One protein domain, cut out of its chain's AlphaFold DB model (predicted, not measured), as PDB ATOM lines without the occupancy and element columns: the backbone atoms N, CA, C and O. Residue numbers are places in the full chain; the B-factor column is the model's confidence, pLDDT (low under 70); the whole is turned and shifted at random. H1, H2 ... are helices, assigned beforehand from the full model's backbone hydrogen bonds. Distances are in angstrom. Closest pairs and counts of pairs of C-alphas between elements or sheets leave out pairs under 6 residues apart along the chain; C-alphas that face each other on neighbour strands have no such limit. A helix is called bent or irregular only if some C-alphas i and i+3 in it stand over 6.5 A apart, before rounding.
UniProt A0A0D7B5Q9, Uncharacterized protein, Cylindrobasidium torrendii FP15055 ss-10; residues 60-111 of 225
ATOM      1  N   HIS A  60     245.761 203.926 334.207       83.31
ATOM      2  CA  HIS A  60     245.958 205.279 333.709       83.31
ATOM      3  C   HIS A  60     245.633 206.305 334.814       83.31
ATOM      4  O   HIS A  60     244.620 206.133 335.504       83.31
ATOM      5  N   PRO A  61     246.404 207.398 334.967       81.62
ATOM      6  CA  PRO A  61     246.191 208.406 336.007       81.62
ATOM      7  C   PRO A  61     244.764 208.937 336.102       81.62
ATOM      8  O   PRO A  61     244.252 209.118 337.202       81.62
ATOM      9  N   SER A  62     244.094 209.129 334.963       79.50
ATOM     10  CA  SER A  62     242.693 209.573 334.927       79.50
ATOM     11  C   SER A  62     241.725 208.563 335.550       79.50
ATOM     12  O   SER A  62     240.721 208.955 336.130       79.50
ATOM     13  N   LEU A  63     241.997 207.260 335.447       83.56
ATOM     14  CA  LEU A  63     241.182 206.237 336.112       83.56
ATOM     15  C   LEU A  63     241.487 206.192 337.610       83.56
ATOM     16  O   LEU A  63     240.588 206.004 338.430       83.56
ATOM     17  N   VAL A  64     242.756 206.390 337.964       85.50
ATOM     18  CA  VAL A  64     243.226 206.416 339.352       85.50
ATOM     19  C   VAL A  64     242.618 207.596 340.103       85.50
ATOM     20  O   VAL A  64     242.155 207.409 341.224       85.50
ATOM     21  N   SER A  65     242.550 208.782 339.492       82.31
ATOM     22  CA  SER A  65     241.935 209.962 340.109       82.31
ATOM     23  C   SER A  65     240.440 209.763 340.372       82.31
ATOM     24  O   SER A  65     239.974 210.066 341.466       82.31
ATOM     25  N   VAL A  66     239.710 209.164 339.424       82.88
ATOM     26  CA  VAL A  66     238.287 208.817 339.588       82.88
ATOM     27  C   VAL A  66     238.081 207.805 340.715       82.88
ATOM     28  O   VAL A  66     237.177 207.952 341.539       82.88
ATOM     29  N   ALA A  67     238.922 206.771 340.782       85.06
ATOM     30  CA  ALA A  67     238.856 205.797 341.867       85.06
ATOM     31  C   ALA A  67     239.172 206.446 343.227       85.06
ATOM     32  O   ALA A  67     238.464 206.199 344.205       85.06
ATOM     33  N   ALA A  68     240.197 207.300 343.285       83.12
ATOM     34  CA  ALA A  68     240.608 208.008 344.493       83.12
ATOM     35  C   ALA A  68     239.503 208.936 345.020       83.12
ATOM     36  O   ALA A  68     239.184 208.896 346.207       83.12
ATOM     37  N   GLU A  69     238.860 209.704 344.143       82.50
ATOM     38  CA  GLU A  69     237.701 210.534 344.481       82.50
ATOM     39  C   GLU A  69     236.564 209.701 345.084       82.50
ATOM     40  O   GLU A  69     236.035 210.039 346.144       82.50
ATOM     41  N   ARG A  70     236.208 208.571 344.459       82.69
ATOM     42  CA  ARG A  70     235.160 207.690 344.988       82.69
ATOM     43  C   ARG A  70     235.498 207.192 346.391       82.69
ATOM     44  O   ARG A  70     234.612 207.093 347.237       82.69
ATOM     45  N   HIS A  71     236.767 206.892 346.654       79.62
ATOM     46  CA  HIS A  71     237.206 206.532 347.997       79.62
ATOM     47  C   HIS A  71     237.058 207.699 348.978       79.62
ATOM     48  O   HIS A  71     236.568 207.473 350.082       79.62
ATOM     49  N   LEU A  72     237.387 208.934 348.585       75.06
ATOM     50  CA  LEU A  72     237.205 210.107 349.446       75.06
ATOM     51  C   LEU A  72     235.758 210.262 349.924       75.06
ATOM     52  O   LEU A  72     235.558 210.520 351.108       75.06
ATOM     53  N   TYR A  73     234.762 210.026 349.062       72.81
ATOM     54  CA  TYR A  73     233.343 210.076 349.447       72.81
ATOM     55  C   TYR A  73     232.981 209.131 350.599       72.81
ATOM     56  O   TYR A  73     232.091 209.446 351.385       72.81
ATOM     57  N   HIS A  74     233.664 207.992 350.718       73.69
ATOM     58  CA  HIS A  74     233.410 207.017 351.779       73.69
ATOM     59  C   HIS A  74     234.139 207.335 353.092       73.69
ATOM     60  O   HIS A  74     233.755 206.814 354.136       73.69
ATOM     61  N   PHE A  75     235.172 208.180 353.055       67.44
ATOM     62  CA  PHE A  75     236.011 208.504 354.213       67.44
ATOM     63  C   PHE A  75     235.712 209.880 354.826       67.44
ATOM     64  O   PHE A  75     236.464 210.343 355.686       67.44
ATOM     65  N   THR A  76     234.642 210.569 354.414       57.59
ATOM     66  CA  THR A  76     234.394 211.949 354.847       57.59
ATOM     67  C   THR A  76     234.040 212.064 356.332       57.59
ATOM     68  O   THR A  76     232.905 211.918 356.768       57.59
ATOM     69  N   SER A  77     235.044 212.477 357.103       52.25
ATOM     70  CA  SER A  77     234.907 213.506 358.134       52.25
ATOM     71  C   SER A  77     235.725 214.727 357.694       52.25
ATOM     72  O   SER A  77     236.912 214.825 357.993       52.25
ATOM     73  N   GLY A  78     235.114 215.644 356.931       57.81
ATOM     74  CA  GLY A  78     235.642 217.003 356.727       57.81
ATOM     75  C   GLY A  78     235.532 217.572 355.299       57.81
ATOM     76  O   GLY A  78     235.819 216.865 354.331       57.81
ATOM     77  N   PRO A  79     235.169 218.863 355.140       55.31
ATOM     78  CA  PRO A  79     235.086 219.527 353.841       55.31
ATOM     79  C   PRO A  79     236.484 219.889 353.312       55.31
ATOM     80  O   PRO A  79     237.130 220.811 353.804       55.31
ATOM     81  N   ARG A  80     236.957 219.198 352.266       63.72
ATOM     82  CA  ARG A  80     238.185 219.573 351.541       63.72
ATOM     83  C   ARG A  80     237.851 220.376 350.287       63.72
ATOM     84  O   ARG A  80     237.976 219.899 349.162       63.72
ATOM     85  N   LEU A  81     237.432 221.623 350.494       59.69
ATOM     86  CA  LEU A  81     237.061 222.579 349.438       59.69
ATOM     87  C   LEU A  81     238.194 222.922 348.445       59.69
ATOM     88  O   LEU A  81     237.938 223.619 347.468       59.69
ATOM     89  N   ARG A  82     239.427 222.440 348.659       67.38
ATOM     90  CA  ARG A  82     240.592 222.663 347.782       67.38
ATOM     91  C   ARG A  82     241.409 221.399 347.491       67.38
ATOM     92  O   ARG A  82     242.594 221.497 347.196       67.38
ATOM     93  N   ASP A  83     240.812 220.215 347.607       78.44
ATOM     94  CA  ASP A  83     241.506 218.990 347.198       78.44
ATOM     95  C   ASP A  83     241.615 218.954 345.659       78.44
ATOM     96  O   ASP A  83     240.586 219.113 344.990       78.44
ATOM     97  N   PRO A  84     242.810 218.761 345.066       76.56
ATOM     98  CA  PRO A  84     242.950 218.577 343.621       76.56
ATOM     99  C   PRO A  84     242.051 217.457 343.080       76.56
ATOM    100  O   PRO A  84     241.548 217.578 341.964       76.56
ATOM    101  N   LEU A  85     241.768 216.415 343.873       79.31
ATOM    102  CA  LEU A  85     240.825 215.362 343.490       79.31
ATOM    103  C   LEU A  85     239.388 215.886 343.380       79.31
ATOM    104  O   LEU A  85     238.690 215.528 342.437       79.31
ATOM    105  N   THR A  86     238.965 216.794 344.264       78.38
ATOM    106  CA  THR A  86     237.655 217.465 344.174       78.38
ATOM    107  C   THR A  86     237.573 218.374 342.944       78.38
ATOM    108  O   THR A  86     236.526 218.465 342.305       78.38
ATOM    109  N   THR A  87     238.666 219.046 342.577       80.94
ATOM    110  CA  THR A  87     238.712 219.858 341.350       80.94
ATOM    111  C   THR A  87     238.598 218.980 340.105       80.94
ATOM    112  O   THR A  87     237.799 219.281 339.220       80.94
ATOM    113  N   LEU A  88     239.340 217.870 340.049       79.38
ATOM    114  CA  LEU A  88     239.263 216.904 338.949       79.38
ATOM    115  C   LEU A  88     237.877 216.256 338.845       79.38
ATOM    116  O   LEU A  88     237.359 216.120 337.740       79.38
ATOM    117  N   ALA A  89     237.262 215.923 339.979       79.12
ATOM    118  CA  ALA A  89     235.890 215.430 340.059       79.12
ATOM    119  C   ALA A  89     234.897 216.403 339.415       79.12
ATOM    120  O   ALA A  89     234.153 216.034 338.512       79.12
ATOM    121  N   ARG A  90     234.953 217.682 339.809       80.62
ATOM    122  CA  ARG A  90     234.096 218.732 339.239       80.62
ATOM    123  C   ARG A  90     234.335 218.924 337.748       80.62
ATOM    124  O   ARG A  90     233.380 219.072 336.996       80.62
ATOM    125  N   LEU A  91     235.597 218.937 337.313       80.25
ATOM    126  CA  LEU A  91     235.923 219.031 335.890       80.25
ATOM    127  C   LEU A  91     235.332 217.851 335.121       80.25
ATOM    128  O   LEU A  91     234.721 218.080 334.085       80.25
ATOM    129  N   ARG A  92     235.441 216.625 335.649       80.06
ATOM    130  CA  ARG A  92     234.817 215.433 335.062       80.06
ATOM    131  C   ARG A  92     233.303 215.576 334.968       80.06
ATOM    132  O   ARG A  92     232.754 215.287 333.915       80.06
ATOM    133  N   ASP A  93     232.638 216.006 336.034       77.44
ATOM    134  CA  ASP A  93     231.175 216.120 336.052       77.44
ATOM    135  C   ASP A  93     230.668 217.194 335.069       77.44
ATOM    136  O   ASP A  93     229.546 217.105 334.572       77.44
ATOM    137  N   ASN A  94     231.519 218.167 334.725       78.62
ATOM    138  CA  ASN A  94     231.262 219.148 333.669       78.62
ATOM    139  C   ASN A  94     231.556 218.622 332.250       78.62
ATOM    140  O   ASN A  94     231.159 219.260 331.273       78.62
ATOM    141  N   ILE A  95     232.231 217.474 332.100       77.56
ATOM    142  CA  ILE A  95     232.374 216.807 330.803       77.56
ATOM    143  C   ILE A  95     231.028 216.161 330.477       77.56
ATOM    144  O   ILE A  95     230.668 215.110 331.005       77.56
ATOM    145  N   VAL A  96     230.281 216.784 329.568       71.94
ATOM    146  CA  VAL A  96     229.050 216.211 329.018       71.94
ATOM    147  C   VAL A  96     229.420 214.972 328.193       71.94
ATOM    148  O   VAL A  96     229.840 215.082 327.041       71.94
ATOM    149  N   TRP A  97     229.297 213.785 328.795       59.62
ATOM    150  CA  TRP A  97     229.551 212.505 328.133       59.62
ATOM    151  C   TRP A  97     228.289 211.631 328.070       59.62
ATOM    152  O   TRP A  97     227.709 211.334 329.116       59.62
ATOM    153  N   PRO A  98     227.883 211.139 326.884       57.97
ATOM    154  CA  PRO A  98     228.344 211.547 325.554       57.97
ATOM    155  C   PRO A  98     227.814 212.957 325.207       57.97
ATOM    156  O   PRO A  98     226.878 213.426 325.862       57.97
ATOM    157  N   PRO A  99     228.343 213.629 324.167       60.78
ATOM    158  CA  PRO A  99     227.659 214.783 323.585       60.78
ATOM    159  C   PRO A  99     226.200 214.389 323.332       60.78
ATOM    160  O   PRO A  99     225.951 213.324 322.762       60.78
ATOM    161  N   ARG A 100     225.239 215.185 323.821       55.12
ATOM    162  CA  ARG A 100     223.805 214.819 323.845       55.12
ATOM    163  C   ARG A 100     223.272 214.367 322.479       55.12
ATOM    164  O   ARG A 100     222.409 213.500 322.430       55.12
ATOM    165  N   GLU A 101     223.880 214.856 321.404       62.44
ATOM    166  CA  GLU A 101     223.638 214.471 320.009       62.44
ATOM    167  C   GLU A 101     223.738 212.951 319.744       62.44
ATOM    168  O   GLU A 101     223.105 212.439 318.825       62.44
ATOM    169  N   TYR A 102     224.485 212.193 320.555       56.38
ATOM    170  CA  TYR A 102     224.647 210.744 320.377       56.38
ATOM    171  C   TYR A 102     223.573 209.896 321.063       56.38
ATOM    172  O   TYR A 102     223.420 208.726 320.707       56.38
ATOM    173  N   LEU A 103     222.837 210.433 322.040       56.75
ATOM    174  CA  LEU A 103     221.813 209.649 322.737       56.75
ATOM    175  C   LEU A 103     220.581 209.443 321.853       56.75
ATOM    176  O   LEU A 103     220.083 208.319 321.786       56.75
ATOM    177  N   ASP A 104     220.173 210.452 321.083       59.69
ATOM    178  CA  ASP A 104     219.020 210.348 320.176       59.69
ATOM    179  C   ASP A 104     219.247 209.307 319.062       59.69
ATOM    180  O   ASP A 104     218.331 208.575 318.668       59.69
ATOM    181  N   LEU A 105     220.499 209.148 318.621       59.78
ATOM    182  CA  LEU A 105     220.897 208.091 317.691       59.78
ATOM    183  C   LEU A 105     220.956 206.714 318.363       59.78
ATOM    184  O   LEU A 105     220.525 205.733 317.762       59.78
ATOM    185  N   TYR A 106     221.441 206.612 319.605       57.84
ATOM    186  CA  TYR A 106     221.585 205.324 320.297       57.84
ATOM    187  C   TYR A 106     220.237 204.707 320.698       57.84
ATOM    188  O   TYR A 106     220.066 203.494 320.586       57.84
ATOM    189  N   TYR A 107     219.254 205.527 321.089       59.19
ATOM    190  CA  TYR A 107     217.883 205.061 321.341       59.19
ATOM    191  C   TYR A 107     217.119 204.710 320.053       59.19
ATOM    192  O   TYR A 107     216.156 203.944 320.101       59.19
ATOM    193  N   SER A 108     217.578 205.200 318.898       57.22
ATOM    194  CA  SER A 108     217.016 204.869 317.582       57.22
ATOM    195  C   SER A 108     217.612 203.601 316.957       57.22
ATOM    196  O   SER A 108     217.033 203.054 316.013       57.22
ATOM    197  N   ILE A 109     218.722 203.072 317.491       62.41
ATOM    198  CA  ILE A 109     219.204 201.733 317.136       62.41
ATOM    199  C   ILE A 109     218.239 200.733 317.773       62.41
ATOM    200  O   ILE A 109     218.425 200.281 318.902       62.41
ATOM    201  N   LYS A 110     217.179 200.388 317.034       62.56
ATOM    202  CA  LYS A 110     216.305 199.254 317.339       62.56
ATOM    203  C   LYS A 110     217.209 198.062 317.636       62.56
ATOM    204  O   LYS A 110     217.868 197.562 316.722       62.56
ATOM    205  N   LEU A 111     217.277 197.638 318.903       66.62
ATOM    206  CA  LEU A 111     218.025 196.438 319.264       66.62
ATOM    207  C   LEU A 111     217.585 195.332 318.301       66.62
ATOM    208  O   LEU A 111     216.374 195.111 318.173       66.62
TER     209      LEU A 111
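AT A GLANCE: This is residues 60 to 111 of the 225 residues of an uncharacterized protein of Cylindrobasidium torrendii FP15055 ss-10 (UniProt A0A0D7B5Q9). Two helices, H1 and H2, cross nearly at right angles as a small head, and from the end of H2 a thin arm, residues 93 to 111, sticks out with a short third helix, H3, near its far end. A loop that includes residues 75 to 79, which stand free, swings out from the end of H1 and folds back to the start of H2. The printed part has 52 residues, with three named helices in the order H1, H2, H3 and no named strand, and its class is all helix. The whole is extended, with a radius of gyration of the C-alphas of 15.6 A, and the C-alphas span 47 by 22 by 18 A; the arm makes much of the length.

IN THESE COORDINATES: H1, the longest helix, runs over residues 61 to 74, from C-alpha 61 at (246.191, 208.406, 336.007) to C-alpha 74 at (233.410, 207.017, 351.779), 20.3 A. H2 is formed by residues 84 to 93 and measures 14.2 A from first to last C-alpha, beginning with C-alpha 84 at (242.950, 218.577, 343.621). H3, residues 101 to 108, is 11.9 A long and ends with C-alpha 108 at (217.016, 204.869, 317.582). H3 is neither bent nor irregular, but only just: C-alphas 101 and 104 are 6.2 A apart.

HOW THE PARTS SIT: H1 touches H2 with residues 65 to 69 alone. Their closest C-alphas are those of Glu 69 and Leu 85, 5.8 A apart. The two helices stand about perpendicular, at 79 degrees, and their centres are 9.8 A apart. H3 touches no helix: it is apart from H1 and also from H2, which it follows in the chain. Residues 73 to 79 stand free, and so do residues 93 to 111, of which 101 to 108 belong to H3. In H2 every O i to N i+4 pair is within hydrogen-bond range, while in H1 9 of 10 are and in H3 3 of 4.

THE WHOLE: The two C-alphas farthest apart are those of Gly 78, between H1 and H2, and Lys 110, after H3, at 47.3 A. The first and last printed C-alphas, of His 60 and Leu 111, are 32.7 A apart. The printed part has no cut. The link from H1 to H2 has 9 residues and the link from H2 to H3 has 7; both are short. The mean pLDDT of the printed part is 70.9, and 23 residues are under 70: residues 75 to 82 and residues 97 to 111. H3 has a mean pLDDT of 59, H1 of 81 and H2 of 79.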